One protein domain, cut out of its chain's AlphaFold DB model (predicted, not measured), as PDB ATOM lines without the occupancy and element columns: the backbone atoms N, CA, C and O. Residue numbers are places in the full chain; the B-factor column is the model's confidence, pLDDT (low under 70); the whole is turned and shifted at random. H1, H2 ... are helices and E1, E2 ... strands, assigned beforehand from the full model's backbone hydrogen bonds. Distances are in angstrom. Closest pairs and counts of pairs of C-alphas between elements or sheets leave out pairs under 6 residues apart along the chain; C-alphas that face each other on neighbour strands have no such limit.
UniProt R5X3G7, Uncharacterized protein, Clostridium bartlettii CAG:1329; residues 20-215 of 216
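Overview. This is residues 20 to 215 of the 216 residues of an uncharacterized protein of Clostridium bartlettii CAG:1329 (UniProt R5X3G7). A twisted sheet of four parallel strands forms the core, with H4 and H5 over one face and H7 over the other. Beyond its edge strand E4 lie a small hairpin, E2 and E3, and H3; H1 grazes the sheet with H2 packed on it, and H6 lies farthest out. The printed part has 196 residues, in the order E1 E2 E3 H1 H2 H3 E4 H4 E5 H5 E6 H6 H7; the large sheet runs E4 E1 E5 E6, the small one is antiparallel, and the class is mixed, helices and strands. The whole is compact and rounded, with a radius of gyration of the C-alphas of 16.1 A and spans of 45 by 41 by 39 A.

Arrangement. E1, residues 29 to 35, is parallel to its neighbours E4, residues 119 to 123, with N 33 and O 120 2.8 A apart, and E5, residues 147 to 153, with N 32 and O 149 2.9 A apart. E6, residues 169 to 175, is parallel to E5, with N 152 and O 173 2.8 A apart. H4, residues 133 to 142, is on the sheet at a height of 8.8 A, only just over E1 with 3 C-alphas; E4, H4, E5 form a split strand-helix-strand unit, E1 lying between its two parallel strands, with a right-handed crossover. H5, residues 157 to 162, is on the same face; E5, H5, E6 form a strand-helix-strand unit of neighbour strands, also right-handed. H4 and H5 touch at a steep tilt of 67 degrees, closest at the C-alphas of Ile 133 and Ile 160, 6.2 A. H7, residues 204 to 213, is on the opposite face and runs across the strands, at 86 degrees to E6 on the local plane. H3, residues 106 to 117, stands at the sheet's level. The hairpin of E2, residues 49 to 51, and E3, residues 63 to 68, has N 64 and O 50 3.1 A apart. H1, residues 76 to 85, touches residues 89 to 92 of H2, residues 89 to 101, closest at the C-alphas of Phe 82 and Ser 92, 5.1 A. H6, residues 186 to 194, touches no helix. Every O i to N i+4 pair is within hydrogen-bond range in H1, H2, H3, H4 and H6, but 4 of 6 in H7 and 0 of 2 in H5, where 3 of 3 O i to N i+3 pairs are.

Along the chain. E1 runs 19.7 A from C-alpha 29 at (151.442, 244.719, 174.585), E5 19.6 A and H2 17.9 A. H7 ends at C-alpha 213, (154.446, 241.217, 167.328).

Size, cuts and confidence. The farthest C-alphas, of Asn 44 and Asn 203, are 47.4 A apart. The printed part has no cut; the links E1 to E2 and E2 to E3 are long. pLDDT is under 70 in residues 20 to 26 and 177 to 208.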
ATOM      1  N   ASN A  20     156.638 231.258 168.250       56.44
ATOM      2  CA  ASN A  20     156.782 232.714 168.169       56.44
ATOM      3  C   ASN A  20     156.835 233.385 169.556       56.44
ATOM      4  O   ASN A  20     157.430 234.449 169.707       56.44
ATOM      5  N   ASN A  21     156.309 232.724 170.594       51.59
ATOM      6  CA  ASN A  21     156.144 233.279 171.943       51.59
ATOM      7  C   ASN A  21     157.310 233.064 172.923       51.59
ATOM      8  O   ASN A  21     157.152 233.330 174.115       51.59
ATOM      9  N   LYS A  22     158.490 232.615 172.472       47.22
ATOM     10  CA  LYS A  22     159.651 232.455 173.375       47.22
ATOM     11  C   LYS A  22     160.207 233.776 173.934       47.22
ATOM     12  O   LYS A  22     160.935 233.713 174.918       47.22
ATOM     13  N   GLU A  23     159.840 234.935 173.376       48.38
ATOM     14  CA  GLU A  23     160.302 236.248 173.873       48.38
ATOM     15  C   GLU A  23     159.201 237.320 174.041       48.38
ATOM     16  O   GLU A  23     159.437 238.283 174.764       48.38
ATOM     17  N   ASP A  24     158.001 237.178 173.455       50.62
ATOM     18  CA  ASP A  24     157.158 238.359 173.163       50.62
ATOM     19  C   ASP A  24     155.677 238.305 173.587       50.62
ATOM     20  O   ASP A  24     154.934 239.250 173.317       50.62
ATOM     21  N   ASN A  25     155.236 237.282 174.329       52.69
ATOM     22  CA  ASN A  25     153.878 237.247 174.900       52.69
ATOM     23  C   ASN A  25     153.765 238.116 176.167       52.69
ATOM     24  O   ASN A  25     153.294 237.694 177.228       52.69
ATOM     25  N   ASN A  26     154.254 239.349 176.066       63.19
ATOM     26  CA  ASN A  26     154.186 240.306 177.145       63.19
ATOM     27  C   ASN A  26     152.743 240.818 177.231       63.19
ATOM     28  O   ASN A  26     152.243 241.469 176.314       63.19
ATOM     29  N   LYS A  27     152.051 240.528 178.341       74.44
ATOM     30  CA  LYS A  27     150.671 241.000 178.588       74.44
ATOM     31  C   LYS A  27     150.546 242.531 178.559       74.44
ATOM     32  O   LYS A  27     149.431 243.052 178.529       74.44
ATOM     33  N   GLU A  28     151.682 243.217 178.581       87.94
ATOM     34  CA  GLU A  28     151.841 244.656 178.434       87.94
ATOM     35  C   GLU A  28     151.594 245.154 177.004       87.94
ATOM     36  O   GLU A  28     151.330 246.339 176.838       87.94
ATOM     37  N   ASP A  29     151.632 244.301 175.977       92.69
ATOM     38  CA  ASP A  29     151.442 244.719 174.585       92.69
ATOM     39  C   ASP A  29     149.958 244.637 174.171       92.69
ATOM     40  O   ASP A  29     149.259 243.663 174.463       92.69
ATOM     41  N   LEU A  30     149.472 245.655 173.449       95.56
ATOM     42  CA  LEU A  30     148.159 245.685 172.796       95.56
ATOM     43  C   LEU A  30     148.341 245.864 171.291       95.56
ATOM     44  O   LEU A  30     148.919 246.846 170.830       95.56
ATOM     45  N   LYS A  31     147.811 244.922 170.515       95.88
ATOM     46  CA  LYS A  31     147.962 244.867 169.060       95.88
ATOM     47  C   LYS A  31     146.634 245.210 168.412       95.88
ATOM     48  O   LYS A  31     145.626 244.565 168.687       95.88
ATOM     49  N   ILE A  32     146.612 246.218 167.544       96.94
ATOM     50  CA  ILE A  32     145.377 246.655 166.885       96.94
ATOM     51  C   ILE A  32     145.588 246.681 165.376       96.94
ATOM     52  O   ILE A  32     146.386 247.456 164.851       96.94
ATOM     53  N   ILE A  33     144.834 245.847 164.666       95.69
ATOM     54  CA  ILE A  33     144.797 245.808 163.207       95.69
ATOM     55  C   ILE A  33     143.564 246.586 162.741       95.69
ATOM     56  O   ILE A  33     142.424 246.234 163.055       95.69
ATOM     57  N   ILE A  34     143.793 247.654 161.979       95.44
ATOM     58  CA  ILE A  34     142.768 248.602 161.545       95.44
ATOM     59  C   ILE A  34     142.540 248.480 160.035       95.44
ATOM     60  O   ILE A  34     143.397 248.837 159.227       95.44
ATOM     61  N   GLY A  35     141.357 248.006 159.651       93.31
ATOM     62  CA  GLY A  35     140.856 247.967 158.277       93.31
ATOM     63  C   GLY A  35     140.117 249.239 157.849       93.31
ATOM     64  O   GLY A  35     139.871 250.158 158.635       93.31
ATOM     65  N   GLN A  36     139.732 249.309 156.571       90.81
ATOM     66  CA  GLN A  36     139.045 250.489 156.027       90.81
ATOM     67  C   GLN A  36     137.535 250.502 156.286       90.81
ATOM     68  O   GLN A  36     136.969 251.551 156.584       90.81
ATOM     69  N   SER A  37     136.860 249.377 156.081       90.94
ATOM     70  CA  SER A  37     135.400 249.290 156.141       90.94
ATOM     71  C   SER A  37     134.959 247.829 156.179       90.94
ATOM     72  O   SER A  37     135.609 247.011 155.523       90.94
ATOM     73  N   PRO A  38     133.823 247.508 156.818       91.50
ATOM     74  CA  PRO A  38     133.279 246.160 156.819       91.50
ATOM     75  C   PRO A  38     132.914 245.675 155.415       91.50
ATOM     76  O   PRO A  38     132.625 246.473 154.513       91.50
ATOM     77  N   TYR A  39     132.869 244.353 155.247       90.69
ATOM     78  CA  TYR A  39     132.386 243.747 154.012       90.69
ATOM     79  C   TYR A  39     130.936 244.154 153.736       90.69
ATOM     80  O   TYR A  39     130.066 244.059 154.596       90.69
ATOM     81  N   LYS A  40     130.676 244.590 152.500       89.19
ATOM     82  CA  LYS A  40     129.338 245.003 152.034       89.19
ATOM     83  C   LYS A  40     128.547 243.866 151.384       89.19
ATOM     84  O   LYS A  40     127.381 244.041 151.045       89.19
ATOM     85  N   GLN A  41     129.207 242.740 151.129       89.62
ATOM     86  CA  GLN A  41     128.655 241.620 150.376       89.62
ATOM     87  C   GLN A  41     127.700 240.785 151.228       89.62
ATOM     88  O   GLN A  41     127.819 240.722 152.455       89.62
ATOM     89  N   LYS A  42     126.776 240.112 150.540       90.62
ATOM     90  CA  LYS A  42     125.893 239.098 151.109       90.62
ATOM     91  C   LYS A  42     125.885 237.865 150.206       90.62
ATOM     92  O   LYS A  42     125.936 238.013 148.986       90.62
ATOM     93  N   ILE A  43     125.784 236.674 150.788       86.56
ATOM     94  CA  ILE A  43     125.520 235.420 150.064       86.56
ATOM     95  C   ILE A  43     124.284 234.779 150.678       86.56
ATOM     96  O   ILE A  43     124.222 234.607 151.891       86.56
ATOM     97  N   ASN A  44     123.300 234.430 149.848       87.75
ATOM     98  CA  ASN A  44     122.043 233.809 150.282       87.75
ATOM     99  C   ASN A  44     121.381 234.555 151.458       87.75
ATOM    100  O   ASN A  44     120.955 233.951 152.436       87.75
ATOM    101  N   GLY A  45     121.363 235.891 151.396       85.44
ATOM    102  CA  GLY A  45     120.807 236.748 152.449       85.44
ATOM    103  C   GLY A  45     121.687 236.922 153.694       85.44
ATOM    104  O   GLY A  45     121.435 237.843 154.468       85.44
ATOM    105  N   LYS A  46     122.751 236.127 153.868       87.06
ATOM    106  CA  LYS A  46     123.706 236.266 154.975       87.06
ATOM    107  C   LYS A  46     124.741 237.342 154.675       87.06
ATOM    108  O   LYS A  46     125.377 237.316 153.622       87.06
ATOM    109  N   GLU A  47     124.919 238.282 155.598       91.69
ATOM    110  CA  GLU A  47     125.950 239.316 155.489       91.69
ATOM    111  C   GLU A  47     127.342 238.744 155.739       91.69
ATOM    112  O   GLU A  47     127.533 237.922 156.630       91.69
ATOM    113  N   PHE A  48     128.330 239.217 154.979       93.06
ATOM    114  CA  PHE A  48     129.727 238.859 155.227       93.06
ATOM    115  C   PHE A  48     130.295 239.550 156.459       93.06
ATOM    116  O   PHE A  48     131.180 239.000 157.100       93.06
ATOM    117  N   LYS A  49     129.826 240.759 156.775       93.75
ATOM    118  CA  LYS A  49     130.284 241.498 157.949       93.75
ATOM    119  C   LYS A  49     130.012 240.682 159.215       93.75
ATOM    120  O   LYS A  49     128.864 240.355 159.501       93.75
ATOM    121  N   VAL A  50     131.057 240.489 160.014       95.50
ATOM    122  CA  VAL A  50     130.948 239.954 161.373       95.50
ATOM    123  C   VAL A  50     130.568 241.085 162.321       95.50
ATOM    124  O   VAL A  50     131.245 242.118 162.368       95.50
ATOM    125  N   SER A  51     129.478 240.888 163.060       94.44
ATOM    126  CA  SER A  51     129.019 241.821 164.091       94.44
ATOM    127  C   SER A  51     129.268 241.230 165.471       94.44
ATOM    128  O   SER A  51     129.057 240.039 165.666       94.44
ATOM    129  N   SER A  52     129.713 242.051 166.418       93.94
ATOM    130  CA  SER A  52     129.950 241.626 167.800       93.94
ATOM    131  C   SER A  52     129.700 242.784 168.753       93.94
ATOM    132  O   SER A  52     130.248 243.863 168.554       93.94
ATOM    133  N   CYS A  53     128.911 242.556 169.804       90.06
ATOM    134  CA  CYS A  53     128.779 243.479 170.937       90.06
ATOM    135  C   CYS A  53     129.463 242.923 172.204       90.06
ATOM    136  O   CYS A  53     129.112 243.244 173.335       90.06
ATOM    137  N   LYS A  54     130.485 242.082 172.043       92.00
ATOM    138  CA  LYS A  54     131.395 241.756 173.151       92.00
ATOM    139  C   LYS A  54     132.487 242.825 173.243       92.00
ATOM    140  O   LYS A  54     132.758 243.512 172.257       92.00
ATOM    141  N   ASN A  55     133.092 243.010 174.415       88.88
ATOM    142  CA  ASN A  55     134.277 243.867 174.548       88.88
ATOM    143  C   ASN A  55     135.422 243.270 173.694       88.88
ATOM    144  O   ASN A  55     135.560 242.050 173.685       88.88
ATOM    145  N   PRO A  56     136.196 244.068 172.930       94.31
ATOM    146  CA  PRO A  56     136.152 245.532 172.811       94.31
ATOM    147  C   PRO A  56     135.249 246.026 171.677       94.31
ATOM    148  O   PRO A  56     135.083 247.227 171.470       94.31
ATOM    149  N   TYR A  57     134.643 245.118 170.919       95.44
ATOM    150  CA  TYR A  57     133.888 245.436 169.712       95.44
ATOM    151  C   TYR A  57     132.646 246.288 169.967       95.44
ATOM    152  O   TYR A  57     132.330 247.122 169.120       95.44
ATOM    153  N   CYS A  58     131.995 246.165 171.127       92.62
ATOM    154  CA  CYS A  58     130.833 247.005 171.424       92.62
ATOM    155  C   CYS A  58     131.204 248.504 171.543       92.62
ATOM    156  O   CYS A  58     130.453 249.379 171.114       92.62
ATOM    157  N   GLU A  59     132.424 248.817 171.986       93.00
ATOM    158  CA  GLU A  59     132.966 250.186 171.994       93.00
ATOM    159  C   GLU A  59     133.561 250.579 170.635       93.00
ATOM    160  O   GLU A  59     133.568 251.752 170.262       93.00
ATOM    161  N   LEU A  60     134.000 249.594 169.848       94.44
ATOM    162  CA  LEU A  60     134.637 249.762 168.540       94.44
ATOM    163  C   LEU A  60     133.664 249.623 167.357       94.44
ATOM    164  O   LEU A  60     134.064 249.225 166.261       94.44
ATOM    165  N   GLY A  61     132.395 249.984 167.542       91.00
ATOM    166  CA  GLY A  61     131.424 250.077 166.446       91.00
ATOM    167  C   GLY A  61     130.846 248.752 165.962       91.00
ATOM    168  O   GLY A  61     130.340 248.687 164.844       91.00
ATOM    169  N   GLU A  62     130.894 247.738 166.820       93.75
ATOM    170  CA  GLU A  62     130.175 246.468 166.716       93.75
ATOM    171  C   GLU A  62     130.530 245.629 165.484       93.75
ATOM    172  O   GLU A  62     129.724 244.831 165.004       93.75
ATOM    173  N   THR A  63     131.731 245.808 164.929       93.94
ATOM    174  CA  THR A  63     132.198 245.036 163.769       93.94
ATOM    175  C   THR A  63     133.597 244.502 163.989       93.94
ATOM    176  O   THR A  63     134.472 245.253 164.421       93.94
ATOM    177  N   VAL A  64     133.824 243.255 163.587       96.31
ATOM    178  CA  VAL A  64     135.168 242.677 163.517       96.31
ATOM    179  C   VAL A  64     135.704 242.881 162.104       96.31
ATOM    180  O   VAL A  64     135.060 242.513 161.118       96.31
ATOM    181  N   ALA A  65     136.868 243.515 161.978       95.19
ATOM    182  CA  ALA A  65     137.490 243.707 160.671       95.19
ATOM    183  C   ALA A  65     138.058 242.405 160.104       95.19
ATOM    184  O   ALA A  65     138.463 241.518 160.847       95.19
ATOM    185  N   PHE A  66     138.124 242.328 158.771       94.19
ATOM    186  CA  PHE A  66     138.709 241.230 157.982       94.19
ATOM    187  C   PHE A  66     138.020 239.868 158.101       94.19
ATOM    188  O   PHE A  66     138.139 239.061 157.184       94.19
ATOM    189  N   PHE A  67     137.275 239.612 159.172       95.56
ATOM    190  CA  PHE A  67     136.543 238.369 159.350       95.56
ATOM    191  C   PHE A  67     135.261 238.337 158.527       95.56
ATOM    192  O   PHE A  67     134.687 239.372 158.172       95.56
ATOM    193  N   VAL A  68     134.829 237.115 158.225       94.25
ATOM    194  CA  VAL A  68     133.607 236.835 157.476       94.25
ATOM    195  C   VAL A  68     132.698 235.920 158.286       94.25
ATOM    196  O   VAL A  68     133.163 234.951 158.887       94.25
ATOM    197  N   THR A  69     131.402 236.213 158.287       93.00
ATOM    198  CA  THR A  69     130.397 235.409 158.992       93.00
ATOM    199  C   THR A  69     130.431 233.953 158.530       93.00
ATOM    200  O   THR A  69     130.535 233.683 157.330       93.00
ATOM    201  N   ASP A  70     130.344 233.021 159.480       87.56
ATOM    202  CA  ASP A  70     130.341 231.565 159.265       87.56
ATOM    203  C   ASP A  70     131.526 231.026 158.440       87.56
ATOM    204  O   ASP A  70     131.429 229.943 157.857       87.56
ATOM    205  N   TRP A  71     132.613 231.794 158.294       93.50
ATOM    206  CA  TRP A  71     133.710 231.466 157.370       93.50
ATOM    207  C   TRP A  71     133.208 231.156 155.948       93.50
ATOM    208  O   TRP A  71     133.809 230.372 155.211       93.50
ATOM    209  N   ILE A  72     132.073 231.762 155.561       85.00
ATOM    210  CA  ILE A  72     131.272 231.366 154.392       85.00
ATOM    211  C   ILE A  72     132.058 231.446 153.079       85.00
ATOM    212  O   ILE A  72     131.783 230.712 152.130       85.00
ATOM    213  N   LYS A  73     133.036 232.352 153.021       86.19
ATOM    214  CA  LYS A  73     133.921 232.543 151.880       86.19
ATOM    215  C   LYS A  73     135.222 233.193 152.324       86.19
ATOM    216  O   LYS A  73     135.197 234.288 152.874       86.19
ATOM    217  N   ILE A  74     136.353 232.594 151.968       84.44
ATOM    218  CA  ILE A  74     137.656 233.237 152.149       84.44
ATOM    219  C   ILE A  74     137.732 234.474 151.236       84.44
ATOM    220  O   ILE A  74     137.440 234.407 150.041       84.44
ATOM    221  N   GLN A  75     138.036 235.627 151.830       86.75
ATOM    222  CA  GLN A  75     138.286 236.897 151.142       86.75
ATOM    223  C   GLN A  75     139.787 237.189 151.157       86.75
ATOM    224  O   GLN A  75     140.448 236.864 152.137       86.75
ATOM    225  N   ASP A  76     140.304 237.895 150.153       83.88
ATOM    226  CA  ASP A  76     141.736 238.226 150.061       83.88
ATOM    227  C   ASP A  76     142.273 238.881 151.346       83.88
ATOM    228  O   ASP A  76     143.345 238.546 151.835       83.88
ATOM    229  N   SER A  77     141.501 239.799 151.944       86.81
ATOM    230  CA  SER A  77     141.914 240.472 153.185       86.81
ATOM    231  C   SER A  77     141.864 239.558 154.412       86.81
ATOM    232  O   SER A  77     142.658 239.758 155.325       86.81
ATOM    233  N   LEU A  78     140.965 238.569 154.433       90.94
ATOM    234  CA  LEU A  78     140.933 237.538 155.473       90.94
ATOM    235  C   LEU A  78     142.181 236.663 155.368       90.94
ATOM    236  O   LEU A  78     142.891 236.492 156.353       90.94
ATOM    237  N   GLU A  79     142.454 236.149 154.168       86.12
ATOM    238  CA  GLU A  79     143.611 235.296 153.897       86.12
ATOM    239  C   GLU A  79     144.912 236.007 154.266       86.12
ATOM    240  O   GLU A  79     145.755 235.437 154.948       86.12
ATOM    241  N   MET A  80     145.047 237.283 153.897       84.75
ATOM    242  CA  MET A  80     146.196 238.092 154.286       84.75
ATOM    243  C   MET A  80     146.357 238.178 155.799       84.75
ATOM    244  O   MET A  80     147.434 237.881 156.300       84.75
ATOM    245  N   ILE A  81     145.318 238.565 156.542       90.12
ATOM    246  CA  ILE A  81     145.446 238.661 157.999       90.12
ATOM    247  C   ILE A  81     145.796 237.300 158.598       90.12
ATOM    248  O   ILE A  81     146.705 237.235 159.415       90.12
ATOM    249  N   PHE A  82     145.188 236.206 158.147       91.56
ATOM    250  CA  PHE A  82     145.564 234.878 158.634       91.56
ATOM    251  C   PHE A  82     147.024 234.538 158.305       91.56
ATOM    252  O   PHE A  82     147.750 234.102 159.196       91.56
ATOM    253  N   ASN A  83     147.499 234.844 157.094       85.88
ATOM    254  CA  ASN A  83     148.900 234.650 156.707       85.88
ATOM    255  C   ASN A  83     149.868 235.405 157.623       85.88
ATOM    256  O   ASN A  83     150.976 234.918 157.846       85.88
ATOM    257  N   LEU A  84     149.461 236.556 158.171       86.69
ATOM    258  CA  LEU A  84     150.235 237.278 159.185       86.69
ATOM    259  C   LEU A  84     150.216 236.496 160.490       86.69
ATOM    260  O   LEU A  84     151.266 236.115 160.995       86.69
ATOM    261  N   LEU A  85     149.010 236.273 161.017       89.88
ATOM    262  CA  LEU A  85     148.798 235.741 162.358       89.88
ATOM    263  C   LEU A  85     149.422 234.353 162.521       89.88
ATOM    264  O   LEU A  85     149.977 234.060 163.570       89.88
ATOM    265  N   PHE A  86     149.382 233.519 161.482       88.44
ATOM    266  CA  PHE A  86     149.828 232.124 161.542       88.44
ATOM    267  C   PHE A  86     151.132 231.863 160.784       88.44
ATOM    268  O   PHE A  86     151.482 230.709 160.524       88.44
ATOM    269  N   ASN A  87     151.874 232.923 160.447       83.56
ATOM    270  CA  ASN A  87     153.187 232.842 159.810       83.56
ATOM    271  C   ASN A  87     153.184 232.025 158.498       83.56
ATOM    272  O   ASN A  87     153.948 231.073 158.323       83.56
ATOM    273  N   GLY A  88     152.304 232.395 157.565       78.25
ATOM    274  CA  GLY A  88     152.262 231.850 156.206       78.25
ATOM    275  C   GLY A  88     150.990 231.081 155.844       78.25
ATOM    276  O   GLY A  88     150.135 230.775 156.678       78.25
ATOM    277  N   SER A  89     150.864 230.763 154.554       80.88
ATOM    278  CA  SER A  89     149.628 230.245 153.949       80.88
ATOM    279  C   SER A  89     149.244 228.842 154.397       80.88
ATOM    280  O   SER A  89     148.064 228.566 154.583       80.88
ATOM    281  N   ILE A  90     150.215 227.957 154.626       83.81
ATOM    282  CA  ILE A  90     149.933 226.572 155.030       83.81
ATOM    283  C   ILE A  90     149.219 226.540 156.387       83.81
ATOM    284  O   ILE A  90     148.164 225.924 156.514       83.81
ATOM    285  N   ASN A  91     149.767 227.227 157.391       86.31
ATOM    286  CA  ASN A  91     149.164 227.281 158.724       86.31
ATOM    287  C   ASN A  91     147.829 228.027 158.698       86.31
ATOM    288  O   ASN A  91     146.857 227.573 159.290       86.31
ATOM    289  N   SER A  92     147.756 229.117 157.937       89.19
ATOM    290  CA  SER A  92     146.530 229.898 157.755       89.19
ATOM    291  C   SER A  92     145.379 229.071 157.208       89.19
ATOM    292  O   SER A  92     144.272 229.130 157.736       89.19
ATOM    293  N   LEU A  93     145.641 228.264 156.178       88.94
ATOM    294  CA  LEU A  93     144.641 227.374 155.598       88.94
ATOM    295  C   LEU A  93     144.220 226.281 156.581       88.94
ATOM    296  O   LEU A  93     143.028 225.996 156.665       88.94
ATOM    297  N   LYS A  94     145.152 225.712 157.359       93.56
ATOM    298  CA  LYS A  94     144.817 224.734 158.408       93.56
ATOM    299  C   LYS A  94     143.892 225.334 159.467       93.56
ATOM    300  O   LYS A  94     142.860 224.743 159.769       93.56
ATOM    301  N   VAL A  95     144.221 226.523 159.974       95.44
ATOM    302  CA  VAL A  95     143.398 227.219 160.972       95.44
ATOM    303  C   VAL A  95     142.029 227.575 160.389       95.44
ATOM    304  O   VAL A  95     141.013 227.284 161.012       95.44
ATOM    305  N   LEU A  96     141.963 228.140 159.177       95.12
ATOM    306  CA  LEU A  96     140.685 228.451 158.522       95.12
ATOM    307  C   LEU A  96     139.824 227.200 158.299       95.12
ATOM    308  O   LEU A  96     138.609 227.264 158.501       95.12
ATOM    309  N   SER A  97     140.431 226.074 157.902       95.12
ATOM    310  CA  SER A  97     139.720 224.795 157.754       95.12
ATOM    311  C   SER A  97     139.152 224.341 159.091       95.12
ATOM    312  O   SER A  97     137.957 224.078 159.181       95.12
ATOM    313  N   TYR A  98     139.968 224.360 160.149       96.75
ATOM    314  CA  TYR A  98     139.548 223.966 161.490       96.75
ATOM    315  C   TYR A  98     138.389 224.822 162.011       96.75
ATOM    316  O   TYR A  98     137.385 224.278 162.469       96.75
ATOM    317  N   LEU A  99     138.494 226.154 161.914       97.00
ATOM    318  CA  LEU A  99     137.444 227.074 162.366       97.00
ATOM    319  C   LEU A  99     136.116 226.798 161.649       97.00
ATOM    320  O   LEU A  99     135.049 226.807 162.269       97.00
ATOM    321  N   ARG A 100     136.183 226.510 160.345       95.31
ATOM    322  CA  ARG A 100     135.012 226.210 159.522       95.31
ATOM    323  C   ARG A 100     134.411 224.837 159.820       95.31
ATOM    324  O   ARG A 100     133.194 224.738 159.962       95.31
ATOM    325  N   GLU A 101     135.231 223.794 159.896       95.81
ATOM    326  CA  GLU A 101     134.795 222.412 160.144       95.81
ATOM    327  C   GLU A 101     134.145 222.266 161.521       95.81
ATOM    328  O   GLU A 101     133.085 221.651 161.642       95.81
ATOM    329  N   ASN A 102     134.713 222.934 162.528       96.69
ATOM    330  CA  ASN A 102     134.191 222.951 163.894       96.69
ATOM    331  C   ASN A 102     133.099 224.009 164.119       96.69
ATOM    332  O   ASN A 102     132.602 224.149 165.233       96.69
ATOM    333  N   LYS A 103     132.690 224.737 163.066       95.94
ATOM    334  CA  LYS A 103     131.633 225.765 163.105       95.94
ATOM    335  C   LYS A 103     131.848 226.816 164.202       95.94
ATOM    336  O   LYS A 103     130.884 227.288 164.801       95.94
ATOM    337  N   ILE A 104     133.101 227.184 164.456       96.94
ATOM    338  CA  ILE A 104     133.448 228.197 165.455       96.94
ATOM    339  C   ILE A 104     132.956 229.557 164.944       96.94
ATOM    340  O   ILE A 104     133.329 229.936 163.837       96.94
ATOM    341  N   PRO A 105     132.130 230.316 165.676       96.06
ATOM    342  CA  PRO A 105     131.694 231.632 165.223       96.06
ATOM    343  C   PRO A 105     132.865 232.616 165.088       96.06
ATOM    344  O   PRO A 105     133.785 232.648 165.908       96.06
ATOM    345  N   ALA A 106     132.838 233.449 164.048       96.69
ATOM    346  CA  ALA A 106     133.929 234.385 163.777       96.69
ATOM    347  C   ALA A 106     134.074 235.475 164.851       96.69
ATOM    348  O   ALA A 106     135.184 235.921 165.128       96.69
ATOM    349  N   ASP A 107     132.975 235.891 165.473       96.31
ATOM    350  CA  ASP A 107     132.980 236.820 166.602       96.31
ATOM    351  C   ASP A 107     133.547 236.185 167.881       96.31
ATOM    352  O   ASP A 107     134.266 236.861 168.612       96.31
ATOM    353  N   GLU A 108     133.295 234.894 168.129       96.38
ATOM    354  CA  GLU A 108     133.930 234.159 169.232       96.38
ATOM    355  C   GLU A 108     135.436 234.017 169.017       96.38
ATOM    356  O   GLU A 108     136.218 234.246 169.937       96.38
ATOM    357  N   PHE A 109     135.866 233.710 167.790       97.12
ATOM    358  CA  PHE A 109     137.291 233.662 167.478       97.12
ATOM    359  C   PHE A 109     137.961 235.034 167.655       97.12
ATOM    360  O   PHE A 109     139.079 235.129 168.154       97.12
ATOM    361  N   ALA A 110     137.263 236.116 167.301       96.88
ATOM    362  CA  ALA A 110     137.747 237.478 167.504       96.88
ATOM    363  C   ALA A 110     137.876 237.858 168.990       96.88
ATOM    364  O   ALA A 110     138.753 238.650 169.339       96.88
ATOM    365  N   ASP A 111     137.012 237.313 169.846       95.44
ATOM    366  CA  ASP A 111     137.080 237.466 171.300       95.44
ATOM    367  C   ASP A 111     138.252 236.668 171.889       95.44
ATOM    368  O   ASP A 111     139.062 237.213 172.633       95.44
ATOM    369  N   TYR A 112     138.441 235.420 171.451       95.12
ATOM    370  CA  TYR A 112     139.625 234.626 171.795       95.12
ATOM    371  C   TYR A 112     140.937 235.348 171.441       95.12
ATOM    372  O   TYR A 112     141.847 235.414 172.267       95.12
ATOM    373  N   LEU A 113     141.037 235.955 170.251       95.00
ATOM    374  CA  LEU A 113     142.213 236.749 169.870       95.00
ATOM    375  C   LEU A 113     142.448 237.939 170.809       95.00
ATOM    376  O   LEU A 113     143.592 238.256 171.142       95.00
ATOM    377  N   TYR A 114     141.385 238.592 171.267       94.81
ATOM    378  CA  TYR A 114     141.518 239.694 172.206       94.81
ATOM    379  C   TYR A 114     141.956 239.211 173.593       94.81
ATOM    380  O   TYR A 114     142.943 239.712 174.130       94.81
ATOM    381  N   ILE A 115     141.263 238.216 174.148       92.06
ATOM    382  CA  ILE A 115     141.481 237.725 175.514       92.06
ATOM    383  C   ILE A 115     142.842 237.041 175.647       92.06
ATOM    384  O   ILE A 115     143.579 237.304 176.602       92.06
ATOM    385  N   ASN A 116     143.185 236.163 174.707       90.44
ATOM    386  CA  ASN A 116     144.365 235.310 174.826       90.44
ATOM    387  C   ASN A 116     145.610 235.959 174.219       90.44
ATOM    388  O   ASN A 116     146.717 235.678 174.675       90.44
ATOM    389  N   HIS A 117     145.433 236.842 173.232       90.75
ATOM    390  CA  HIS A 117     146.542 237.389 172.449       90.75
ATOM    391  C   HIS A 117     146.617 238.921 172.454       90.75
ATOM    392  O   HIS A 117     147.477 239.464 171.762       90.75
ATOM    393  N   ASN A 118     145.767 239.633 173.212       94.12
ATOM    394  CA  ASN A 118     145.671 241.104 173.216       94.12
ATOM    395  C   ASN A 118     145.600 241.690 171.788       94.12
ATOM    396  O   ASN A 118     146.219 242.716 171.491       94.12
ATOM    397  N   LEU A 119     144.893 241.013 170.880       95.69
ATOM    398  CA  LEU A 119     144.798 241.381 169.471       95.69
ATOM    399  C   LEU A 119     143.374 241.819 169.116       95.69
ATOM    400  O   LEU A 119     142.415 241.082 169.321       95.69
ATOM    401  N   VAL A 120     143.248 243.008 168.531       97.25
ATOM    402  CA  VAL A 120     141.966 243.606 168.140       97.25
ATOM    403  C   VAL A 120     141.920 243.850 166.636       97.25
ATOM    404  O   VAL A 120     142.859 244.397 166.057       97.25
ATOM    405  N   LEU A 121     140.796 243.505 166.008       97.38
ATOM    406  CA  LEU A 121     140.537 243.699 164.577       97.38
ATOM    407  C   LEU A 121     139.375 244.681 164.379       97.38
ATOM    408  O   LEU A 121     138.216 244.312 164.543       97.38
ATOM    409  N   THR A 122     139.642 245.925 163.980       97.12
ATOM    410  CA  THR A 122     138.593 246.959 163.852       97.12
ATOM    411  C   THR A 122     138.641 247.704 162.522       97.12
ATOM    412  O   THR A 122     139.641 247.678 161.815       97.12
ATOM    413  N   ASN A 123     137.541 248.347 162.132       95.44
ATOM    414  CA  ASN A 123     137.458 249.152 160.913       95.44
ATOM    415  C   ASN A 123     137.389 250.636 161.253       95.44
ATOM    416  O   ASN A 123     136.715 251.030 162.201       95.44
ATOM    417  N   ILE A 124     138.004 251.480 160.420       94.06
ATOM    418  CA  ILE A 124     137.892 252.936 160.570       94.06
ATOM    419  C   ILE A 124     136.508 253.476 160.174       94.06
ATOM    420  O   ILE A 124     136.101 254.544 160.629       94.06
ATOM    421  N   ALA A 125     135.774 252.763 159.322       92.12
ATOM    422  CA  ALA A 125     134.375 253.039 159.014       92.12
ATOM    423  C   ALA A 125     133.485 251.982 159.670       92.12
ATOM    424  O   ALA A 125     133.824 250.805 159.648       92.12
ATOM    425  N   ILE A 126     132.337 252.388 160.208       88.31
ATOM    426  CA  ILE A 126     131.313 251.461 160.726       88.31
ATOM    427  C   ILE A 126     130.355 251.091 159.593       88.31
ATOM    428  O   ILE A 126     129.956 249.940 159.420       88.31
ATOM    429  N   ASN A 127     130.003 252.089 158.788       83.88
ATOM    430  CA  ASN A 127     129.177 251.970 157.598       83.88
ATOM    431  C   ASN A 127     129.554 253.107 156.619       83.88
ATOM    432  O   ASN A 127     130.604 253.730 156.755       83.88
ATOM    433  N   ASN A 128     128.738 253.372 155.595       75.00
ATOM    434  CA  ASN A 128     129.046 254.414 154.603       75.00
ATOM    435  C   ASN A 128     129.006 255.852 155.159       75.00
ATOM    436  O   ASN A 128     129.552 256.746 154.517       75.00
ATOM    437  N   LYS A 129     128.329 256.081 156.287       76.62
ATOM    438  CA  LYS A 129     128.093 257.405 156.880       76.62
ATOM    439  C   LYS A 129     128.901 257.610 158.161       76.62
ATOM    440  O   LYS A 129     129.399 258.707 158.393       76.62
ATOM    441  N   ASP A 130     129.083 256.543 158.932       86.38
ATOM    442  CA  ASP A 130     129.647 256.608 160.273       86.38
ATOM    443  C   ASP A 130     131.107 256.166 160.312       86.38
ATOM    444  O   ASP A 130     131.512 255.144 159.741       86.38
ATOM    445  N   CYS A 131     131.902 256.944 161.041       89.75
ATOM    446  CA  CYS A 131     133.327 256.736 161.213       89.75
ATOM    447  C   CYS A 131     133.642 256.303 162.647       89.75
ATOM    448  O   CYS A 131     133.136 256.870 163.611       89.75
ATOM    449  N   ASN A 132     134.524 255.318 162.772       93.50
ATOM    450  CA  ASN A 132     134.940 254.724 164.034       93.50
ATOM    451  C   ASN A 132     136.164 255.412 164.662       93.50
ATOM    452  O   ASN A 132     136.588 255.007 165.736       93.50
ATOM    453  N   ILE A 133     136.752 256.431 164.014       93.75
ATOM    454  CA  ILE A 133     138.021 257.060 164.447       93.75
ATOM    455  C   ILE A 133     137.979 257.449 165.919       93.75
ATOM    456  O   ILE A 133     138.819 256.995 166.680       93.75
ATOM    457  N   LYS A 134     136.973 258.220 166.346       93.56
ATOM    458  CA  LYS A 134     136.890 258.707 167.733       93.56
ATOM    459  C   LYS A 134     136.785 257.574 168.758       93.56
ATOM    460  O   LYS A 134     137.306 257.704 169.859       93.56
ATOM    461  N   ARG A 135     136.120 256.476 168.395       95.56
ATOM    462  CA  ARG A 135     135.981 255.286 169.245       95.56
ATOM    463  C   ARG A 135     137.306 254.543 169.363       95.56
ATOM    464  O   ARG A 135     137.729 254.246 170.469       95.56
ATOM    465  N   ILE A 136     137.998 254.343 168.240       96.31
ATOM    466  CA  ILE A 136     139.353 253.777 168.218       96.31
ATOM    467  C   ILE A 136     140.311 254.662 169.028       96.31
ATOM    468  O   ILE A 136     141.101 254.152 169.814       96.31
ATOM    469  N   GLU A 137     140.224 255.986 168.884       95.44
ATOM    470  CA  GLU A 137     141.056 256.915 169.647       95.44
ATOM    471  C   GLU A 137     140.784 256.857 171.151       95.44
ATOM    472  O   GLU A 137     141.731 256.932 171.931       95.44
ATOM    473  N   SER A 138     139.514 256.740 171.560       95.56
ATOM    474  CA  SER A 138     139.156 256.532 172.969       95.56
ATOM    475  C   SER A 138     139.737 255.221 173.467       95.56
ATOM    476  O   SER A 138     140.506 255.231 174.414       95.56
ATOM    477  N   PHE A 139     139.504 254.125 172.744       96.69
ATOM    478  CA  PHE A 139     140.016 252.809 173.108       96.69
ATOM    479  C   PHE A 139     141.544 252.795 173.286       96.69
ATOM    480  O   PHE A 139     142.052 252.228 174.251       96.69
ATOM    481  N   ILE A 140     142.289 253.469 172.402       96.38
ATOM    482  CA  ILE A 140     143.746 253.639 172.528       96.38
ATOM    483  C   ILE A 140     144.107 254.427 173.798       96.38
ATOM    484  O   ILE A 140     145.030 254.046 174.513       96.38
ATOM    485  N   LYS A 141     143.388 255.515 174.097       95.44
ATOM    486  CA  LYS A 141     143.612 256.328 175.305       95.44
ATOM    487  C   LYS A 141     143.305 255.556 176.585       95.44
ATOM    488  O   LYS A 141     144.059 255.680 177.545       95.44
ATOM    489  N   ASP A 142     142.242 254.764 176.577       95.94
ATOM    490  CA  ASP A 142     141.776 253.983 177.723       95.94
ATOM    491  C   ASP A 142     142.716 252.800 178.023       95.94
ATOM    492  O   ASP A 142     142.771 252.315 179.149       95.94
ATOM    493  N   ASN A 143     143.525 252.388 177.040       95.69
ATOM    494  CA  ASN A 143     144.559 251.355 177.166       95.69
ATOM    495  C   ASN A 143     145.990 251.934 177.168       95.69
ATOM    496  O   ASN A 143     146.944 251.239 176.817       95.69
ATOM    497  N   ASN A 144     146.167 253.202 177.557       93.44
ATOM    498  CA  ASN A 144     147.471 253.884 177.534       93.44
ATOM    499  C   ASN A 144     148.534 253.300 178.487       93.44
ATOM    500  O   ASN A 144     149.691 253.711 178.438       93.44
ATOM    501  N   ASN A 145     148.150 252.358 179.348       93.81
ATOM    502  CA  ASN A 145     149.040 251.604 180.224       93.81
ATOM    503  C   ASN A 145     149.733 250.425 179.515       93.81
ATOM    504  O   ASN A 145     150.553 249.755 180.138       93.81
ATOM    505  N   LYS A 146     149.394 250.154 178.248       94.31
ATOM    506  CA  LYS A 146     149.978 249.097 177.414       94.31
ATOM    507  C   LYS A 146     150.897 249.674 176.331       94.31
ATOM    508  O   LYS A 146     150.732 250.813 175.899       94.31
ATOM    509  N   ASN A 147     151.827 248.867 175.824       93.88
ATOM    510  CA  ASN A 147     152.554 249.171 174.592       93.88
ATOM    511  C   ASN A 147     151.631 248.921 173.393       93.88
ATOM    512  O   ASN A 147     151.352 247.776 173.038       93.88
ATOM    513  N   ILE A 148     151.144 249.989 172.765       94.62
ATOM    514  CA  ILE A 148     150.177 249.872 171.669       94.62
ATOM    515  C   ILE A 148     150.902 249.793 170.324       94.62
ATOM    516  O   ILE A 148     151.590 250.734 169.930       94.62
ATOM    517  N   TYR A 149     150.693 248.698 169.596       93.44
ATOM    518  CA  TYR A 149     151.192 248.491 168.240       93.44
ATOM    519  C   TYR A 149     150.042 248.514 167.241       93.44
ATOM    520  O   TYR A 149     149.050 247.799 167.409       93.44
ATOM    521  N   LEU A 150     150.177 249.307 166.175       93.50
ATOM    522  CA  LEU A 150     149.146 249.410 165.141       93.50
ATOM    523  C   LEU A 150     149.571 248.771 163.819       93.50
ATOM    524  O   LEU A 150     150.683 248.973 163.335       93.50
ATOM    525  N   LEU A 151     148.632 248.084 163.177       91.88
ATOM    526  CA  LEU A 151     148.737 247.672 161.783       91.88
ATOM    527  C   LEU A 151     147.604 248.320 160.988       91.88
ATOM    528  O   LEU A 151     146.430 248.013 161.179       91.88
ATOM    529  N   LEU A 152     147.950 249.241 160.095       91.19
ATOM    530  CA  LEU A 152     147.011 250.100 159.376       91.19
ATOM    531  C   LEU A 152     146.845 249.605 157.938       91.19
ATOM    532  O   LEU A 152     147.716 249.820 157.099       91.19
ATOM    533  N   VAL A 153     145.723 248.958 157.620       88.19
ATOM    534  CA  VAL A 153     145.495 248.372 156.292       88.19
ATOM    535  C   VAL A 153     144.787 249.367 155.374       88.19
ATOM    536  O   VAL A 153     143.566 249.546 155.395       88.19
ATOM    537  N   GLY A 154     145.569 249.983 154.489       84.25
ATOM    538  CA  GLY A 154     145.114 250.915 153.466       84.25
ATOM    539  C   GLY A 154     145.055 252.378 153.907       84.25
ATOM    540  O   GLY A 154     144.959 252.717 155.082       84.25
ATOM    541  N   LYS A 155     145.040 253.281 152.917       83.25
ATOM    542  CA  LYS A 155     145.164 254.738 153.121       83.25
ATOM    543  C   LYS A 155     144.082 255.371 153.999       83.25
ATOM    544  O   LYS A 155     144.273 256.472 154.494       83.25
ATOM    545  N   LYS A 156     142.908 254.749 154.141       85.19
ATOM    546  CA  LYS A 156     141.892 255.272 155.064       85.19
ATOM    547  C   LYS A 156     142.263 254.980 156.511       85.19
ATOM    548  O   LYS A 156     142.063 255.867 157.326       85.19
ATOM    549  N   ALA A 157     142.822 253.803 156.810       85.31
ATOM    550  CA  ALA A 157     143.214 253.416 158.165       85.31
ATOM    551  C   ALA A 157     144.258 254.380 158.755       85.31
ATOM    552  O   ALA A 157     144.185 254.715 159.932       85.31
ATOM    553  N   THR A 158     145.152 254.922 157.921       85.69
ATOM    554  CA  THR A 158     146.198 255.872 158.347       85.69
ATOM    555  C   THR A 158     145.669 257.209 158.858       85.69
ATOM    556  O   THR A 158     146.394 257.927 159.536       85.69
ATOM    557  N   LYS A 159     144.390 257.535 158.621       86.81
ATOM    558  CA  LYS A 159     143.763 258.739 159.187       86.81
ATOM    559  C   LYS A 159     143.740 258.741 160.716       86.81
ATOM    560  O   LYS A 159     143.612 259.820 161.283       86.81
ATOM    561  N   ILE A 160     143.867 257.579 161.363       86.19
ATOM    562  CA  ILE A 160     143.953 257.487 162.826       86.19
ATOM    563  C   ILE A 160     145.165 258.253 163.386       86.19
ATOM    564  O   ILE A 160     145.078 258.824 164.464       86.19
ATOM    565  N   LEU A 161     146.252 258.341 162.609       83.50
ATOM    566  CA  LEU A 161     147.489 259.040 162.979       83.50
ATOM    567  C   LEU A 161     147.375 260.568 162.875       83.50
ATOM    568  O   LEU A 161     148.247 261.298 163.312       83.50
ATOM    569  N   ASN A 162     146.301 261.090 162.277       81.56
ATOM    570  CA  ASN A 162     146.055 262.534 162.282       81.56
ATOM    571  C   ASN A 162     145.410 262.999 163.602       81.56
ATOM    572  O   ASN A 162     145.158 264.192 163.778       81.56
ATOM    573  N   GLY A 163     145.058 262.056 164.479       74.38
ATOM    574  CA  GLY A 163     144.443 262.308 165.772       74.38
ATOM    575  C   GLY A 163     145.456 262.647 166.866       74.38
ATOM    576  O   GLY A 163     146.655 262.765 166.648       74.38
ATOM    577  N   GLN A 164     144.968 262.769 168.100       80.81
ATOM    578  CA  GLN A 164     145.805 263.023 169.285       80.81
ATOM    579  C   GLN A 164     146.217 261.726 169.999       80.81
ATOM    580  O   GLN A 164     146.231 261.670 171.235       80.81
ATOM    581  N   VAL A 165     146.482 260.662 169.236       87.19
ATOM    582  CA  VAL A 165     146.791 259.331 169.784       87.19
ATOM    583  C   VAL A 165     148.227 258.879 169.584       87.19
ATOM    584  O   VAL A 165     148.653 257.967 170.284       87.19
ATOM    585  N   ASP A 166     148.992 259.558 168.732       84.25
ATOM    586  CA  ASP A 166     150.383 259.213 168.411       84.25
ATOM    587  C   ASP A 166     151.264 259.039 169.651       84.25
ATOM    588  O   ASP A 166     152.074 258.123 169.711       84.25
ATOM    589  N   LYS A 167     151.047 259.847 170.694       88.12
ATOM    590  CA  LYS A 167     151.803 259.754 171.954       88.12
ATOM    591  C   LYS A 167     151.549 258.474 172.767       88.12
ATOM    592  O   LYS A 167     152.313 258.195 173.681       88.12
ATOM    593  N   TYR A 168     150.467 257.748 172.484       91.50
ATOM    594  CA  TYR A 168     150.127 256.476 173.134       91.50
ATOM    595  C   TYR A 168     150.525 255.266 172.282       91.50
ATOM    596  O   TYR A 168     150.460 254.135 172.752       91.50
ATOM    597  N   ILE A 169     150.910 255.490 171.025       91.44
ATOM    598  CA  ILE A 169     151.275 254.432 170.089       91.44
ATOM    599  C   ILE A 169     152.775 254.193 170.215       91.44
ATOM    600  O   ILE A 169     153.583 255.100 170.022       91.44
ATOM    601  N   LYS A 170     153.152 252.955 170.539       90.44
ATOM    602  CA  LYS A 170     154.552 252.548 170.631       90.44
ATOM    603  C   LYS A 170     155.195 252.508 169.251       90.44
ATOM    604  O   LYS A 170     156.293 253.028 169.083       90.44
ATOM    605  N   ASP A 171     154.522 251.869 168.295       89.56
ATOM    606  CA  ASP A 171     154.956 251.796 166.900       89.56
ATOM    607  C   ASP A 171     153.798 251.386 165.969       89.56
ATOM    608  O   ASP A 171     152.767 250.876 166.425       89.56
ATOM    609  N   PHE A 172     153.952 251.585 164.658       89.00
ATOM    610  CA  PHE A 172     152.940 251.194 163.674       89.00
ATOM    611  C   PHE A 172     153.509 250.775 162.314       89.00
ATOM    612  O   PHE A 172     154.582 251.199 161.887       89.00
ATOM    613  N   VAL A 173     152.735 249.968 161.582       84.81
ATOM    614  CA  VAL A 173     153.036 249.557 160.203       84.81
ATOM    615  C   VAL A 173     151.844 249.817 159.296       84.81
ATOM    616  O   VAL A 173     150.705 249.526 159.652       84.81
ATOM    617  N   GLU A 174     152.099 250.330 158.092       84.56
ATOM    618  CA  GLU A 174     151.073 250.523 157.069       84.56
ATOM    619  C   GLU A 174     151.102 249.368 156.058       84.56
ATOM    620  O   GLU A 174     152.145 249.008 155.510       84.56
ATOM    621  N   PHE A 175     149.939 248.781 155.785       77.12
ATOM    622  CA  PHE A 175     149.764 247.727 154.793       77.12
ATOM    623  C   PHE A 175     149.031 248.244 153.564       77.12
ATOM    624  O   PHE A 175     148.114 249.070 153.643       77.12
ATOM    625  N   ILE A 176     149.425 247.732 152.398       72.25
ATOM    626  CA  ILE A 176     148.724 248.015 151.152       72.25
ATOM    627  C   ILE A 176     147.406 247.244 151.189       72.25
ATOM    628  O   ILE A 176     147.368 246.049 151.469       72.25
ATOM    629  N   HIS A 177     146.303 247.932 150.901       67.81
ATOM    630  CA  HIS A 177     145.002 247.277 150.861       67.81
ATOM    631  C   HIS A 177     144.927 246.294 149.678       67.81
ATOM    632  O   HIS A 177     145.242 246.709 148.556       67.81
ATOM    633  N   PRO A 178     144.464 245.046 149.879       61.22
ATOM    634  CA  PRO A 178     144.419 244.040 148.817       61.22
ATOM    635  C   PRO A 178     143.512 244.413 147.654       61.22
ATOM    636  O   PRO A 178     143.910 244.335 146.492       61.22
ATOM    637  N   SER A 179     142.293 244.873 147.958       57.88
ATOM    638  CA  SER A 179     141.344 245.265 146.918       57.88
ATOM    639  C   SER A 179     141.795 246.590 146.292       57.88
ATOM    640  O   SER A 179     141.567 247.668 146.850       57.88
ATOM    641  N   GLY A 180     142.489 246.510 145.162       53.25
ATOM    642  CA  GLY A 180     143.029 247.671 144.452       53.25
ATOM    643  C   GLY A 180     144.309 247.389 143.672       53.25
ATOM    644  O   GLY A 180     144.696 248.210 142.842       53.25
ATOM    645  N   GLN A 181     144.954 246.240 143.896       60.34
ATOM    646  CA  GLN A 181     146.094 245.820 143.088       60.34
ATOM    647  C   GLN A 181     145.616 245.041 141.862       60.34
ATOM    648  O   GLN A 181     144.918 244.037 141.971       60.34
ATOM    649  N   ASN A 182     146.004 245.501 140.672       59.88
ATOM    650  CA  ASN A 182     145.818 244.723 139.454       59.88
ATOM    651  C   ASN A 182     146.902 243.639 139.403       59.88
ATOM    652  O   ASN A 182     148.017 243.894 138.942       59.88
ATOM    653  N   LEU A 183     146.569 242.444 139.892       58.62
ATOM    654  CA  LEU A 183     147.489 241.305 139.961       58.62
ATOM    655  C   LEU A 183     147.911 240.774 138.582       58.62
ATOM    656  O   LEU A 183     148.901 240.055 138.501       58.62
ATOM    657  N   ASN A 184     147.249 241.192 137.495       57.84
ATOM    658  CA  ASN A 184     147.688 240.877 136.130       57.84
ATOM    659  C   ASN A 184     148.951 241.658 135.728       57.84
ATOM    660  O   ASN A 184     149.516 241.413 134.664       57.84
ATOM    661  N   LYS A 185     149.403 242.622 136.543       67.50
ATOM    662  CA  LYS A 185     150.695 243.289 136.356       67.50
ATOM    663  C   LYS A 185     151.765 242.536 137.157       67.50
ATOM    664  O   LYS A 185     151.697 242.580 138.385       67.50
ATOM    665  N   PRO A 186     152.805 241.961 136.521       65.31
ATOM    666  CA  PRO A 186     153.831 241.164 137.208       65.31
ATOM    667  C   PRO A 186     154.478 241.875 138.405       65.31
ATOM    668  O   PRO A 186     154.671 241.283 139.461       65.31
ATOM    669  N   LYS A 187     154.726 243.186 138.289       63.41
ATOM    670  CA  LYS A 187     155.263 244.016 139.381       63.41
ATOM    671  C   LYS A 187     154.302 244.125 140.572       63.41
ATOM    672  O   LYS A 187     154.740 244.077 141.714       63.41
ATOM    673  N   CYS A 188     153.002 244.268 140.317       55.56
ATOM    674  CA  CYS A 188     151.983 244.273 141.368       55.56
ATOM    675  C   CYS A 188     151.828 242.884 141.982       55.56
ATOM    676  O   CYS A 188     151.652 242.793 143.185       55.56
ATOM    677  N   GLN A 189     151.955 241.824 141.182       59.56
ATOM    678  CA  GLN A 189     151.924 240.439 141.640       59.56
ATOM    679  C   GLN A 189     153.099 240.138 142.581       59.56
ATOM    680  O   GLN A 189     152.884 239.651 143.680       59.56
ATOM    681  N   GLN A 190     154.325 240.524 142.208       55.69
ATOM    682  CA  GLN A 190     155.512 240.390 143.059       55.69
ATOM    683  C   GLN A 190     155.438 241.249 144.322       55.69
ATOM    684  O   GLN A 190     155.821 240.783 145.385       55.69
ATOM    685  N   ILE A 191     154.939 242.486 144.242       58.62
ATOM    686  CA  ILE A 191     154.735 243.324 145.434       58.62
ATOM    687  C   ILE A 191     153.655 242.715 146.328       58.62
ATOM    688  O   ILE A 191     153.851 242.628 147.525       58.62
ATOM    689  N   TYR A 192     152.550 242.239 145.767       59.16
ATOM    690  CA  TYR A 192     151.479 241.609 146.532       59.16
ATOM    691  C   TYR A 192     151.939 240.309 147.209       59.16
ATOM    692  O   TYR A 192     151.640 240.090 148.376       59.16
ATOM    693  N   PHE A 193     152.709 239.486 146.495       56.16
ATOM    694  CA  PHE A 193     153.214 238.203 146.981       56.16
ATOM    695  C   PHE A 193     154.366 238.364 147.987       56.16
ATOM    696  O   PHE A 193     154.436 237.618 148.957       56.16
ATOM    697  N   ASN A 194     155.247 239.356 147.790       51.28
ATOM    698  CA  ASN A 194     156.459 239.528 148.602       51.28
ATOM    699  C   ASN A 194     156.356 240.632 149.668       51.28
ATOM    700  O   ASN A 194     157.046 240.555 150.676       51.28
ATOM    701  N   ASN A 195     155.566 241.688 149.443       53.75
ATOM    702  CA  ASN A 195     155.559 242.934 150.227       53.75
ATOM    703  C   ASN A 195     154.158 243.568 150.264       53.75
ATOM    704  O   ASN A 195     153.873 244.603 149.659       53.75
ATOM    705  N   TRP A 196     153.270 242.948 151.024       59.75
ATOM    706  CA  TRP A 196     151.924 243.441 151.299       59.75
ATOM    707  C   TRP A 196     151.911 244.609 152.308       59.75
ATOM    708  O   TRP A 196     150.860 245.197 152.572       59.75
ATOM    709  N   TYR A 197     153.087 245.011 152.802       54.59
ATOM    710  CA  TYR A 197     153.308 246.133 153.710       54.59
ATOM    711  C   TYR A 197     154.289 247.175 153.164       54.59
ATOM    712  O   TYR A 197     155.280 246.841 152.516       54.59
ATOM    713  N   SER A 198     154.025 248.458 153.435       43.66
ATOM    714  CA  SER A 198     154.917 249.576 153.109       43.66
ATOM    715  C   SER A 198     155.193 250.401 154.362       43.66
ATOM    716  O   SER A 198     154.268 250.899 154.993       43.66
ATOM    717  N   PHE A 199     156.458 250.591 154.721       48.75
ATOM    718  CA  PHE A 199     156.815 251.336 155.929       48.75
ATOM    719  C   PHE A 199     157.114 252.795 155.632       48.75
ATOM    720  O   PHE A 199     157.743 253.113 154.624       48.75
ATOM    721  N   LYS A 200     156.764 253.658 156.584       42.69
ATOM    722  CA  LYS A 200     157.128 255.076 156.570       42.69
ATOM    723  C   LYS A 200     158.404 255.394 157.373       42.69
ATOM    724  O   LYS A 200     158.772 256.557 157.478       42.69
ATOM    725  N   ILE A 201     159.103 254.379 157.903       45.09
ATOM    726  CA  ILE A 201     160.344 254.527 158.689       45.09
ATOM    727  C   ILE A 201     161.516 253.826 157.974       45.09
ATOM    728  O   ILE A 201     161.410 252.680 157.527       45.09
ATOM    729  N   ASN A 202     162.647 254.531 157.863       37.66
ATOM    730  CA  ASN A 202     163.812 254.176 157.038       37.66
ATOM    731  C   ASN A 202     164.694 253.019 157.561       37.66
ATOM    732  O   ASN A 202     165.671 252.686 156.897       37.66
ATOM    733  N   ASN A 203     164.374 252.359 158.681       47.47
ATOM    734  CA  ASN A 203     165.212 251.281 159.230       47.47
ATOM    735  C   ASN A 203     164.571 249.900 159.081       47.47
ATOM    736  O   ASN A 203     163.495 249.652 159.610       47.47
ATOM    737  N   ASN A 204     165.246 248.984 158.375       54.06
ATOM    738  CA  ASN A 204     164.739 247.635 158.097       54.06
ATOM    739  C   ASN A 204     164.686 246.692 159.314       54.06
ATOM    740  O   ASN A 204     163.928 245.727 159.291       54.06
ATOM    741  N   SER A 205     165.441 246.960 160.379       54.47
ATOM    742  CA  SER A 205     165.461 246.135 161.597       54.47
ATOM    743  C   SER A 205     164.195 246.303 162.449       54.47
ATOM    744  O   SER A 205     163.602 245.308 162.861       54.47
ATOM    745  N   SER A 206     163.718 247.537 162.634       60.62
ATOM    746  CA  SER A 206     162.477 247.835 163.370       60.62
ATOM    747  C   SER A 206     161.230 247.253 162.685       60.62
ATOM    748  O   SER A 206     160.260 246.897 163.342       60.62
ATOM    749  N   LYS A 207     161.277 247.073 161.359       65.12
ATOM    750  CA  LYS A 207     160.177 246.548 160.529       65.12
ATOM    751  C   LYS A 207     159.783 245.123 160.887       65.12
ATOM    752  O   LYS A 207     158.618 244.833 161.149       65.12
ATOM    753  N   ASN A 208     160.778 244.241 160.894       67.56
ATOM    754  CA  ASN A 208     160.574 242.835 161.213       67.56
ATOM    755  C   ASN A 208     160.180 242.663 162.677       67.56
ATOM    756  O   ASN A 208     159.435 241.745 162.987       67.56
ATOM    757  N   PHE A 209     160.643 243.551 163.558       77.31
ATOM    758  CA  PHE A 209     160.252 243.533 164.958       77.31
ATOM    759  C   PHE A 209     158.747 243.783 165.135       77.31
ATOM    760  O   PHE A 209     158.072 242.958 165.738       77.31
ATOM    761  N   ILE A 210     158.189 244.849 164.545       79.25
ATOM    762  CA  ILE A 210     156.757 245.152 164.718       79.25
ATOM    763  C   ILE A 210     155.882 244.077 164.070       79.25
ATOM    764  O   ILE A 210     154.911 243.645 164.673       79.25
ATOM    765  N   ILE A 211     156.222 243.615 162.861       81.00
ATOM    766  CA  ILE A 211     155.449 242.554 162.192       81.00
ATOM    767  C   ILE A 211     155.429 241.280 163.039       81.00
ATOM    768  O   ILE A 211     154.367 240.680 163.191       81.00
ATOM    769  N   LYS A 212     156.566 240.904 163.638       83.38
ATOM    770  CA  LYS A 212     156.654 239.739 164.526       83.38
ATOM    771  C   LYS A 212     155.726 239.835 165.734       83.38
ATOM    772  O   LYS A 212     155.212 238.804 166.138       83.38
ATOM    773  N   LYS A 213     155.425 241.040 166.240       85.88
ATOM    774  CA  LYS A 213     154.446 241.217 167.328       85.88
ATOM    775  C   LYS A 213     153.052 240.704 166.959       85.88
ATOM    776  O   LYS A 213     152.323 240.262 167.839       85.88
ATOM    777  N   PHE A 214     152.661 240.775 165.686       88.19
ATOM    778  CA  PHE A 214     151.336 240.346 165.224       88.19
ATOM    779  C   PHE A 214     151.253 238.854 164.884       88.19
ATOM    780  O   PHE A 214     150.154 238.369 164.642       88.19
ATOM    781  N   ILE A 215     152.375 238.135 164.857       86.25
ATOM    782  CA  ILE A 215     152.377 236.685 164.666       86.25
ATOM    783  C   ILE A 215     152.021 236.033 166.009       86.25
ATOM    784  O   ILE A 215     152.572 236.426 167.037       86.25
TER     785      ILE A 215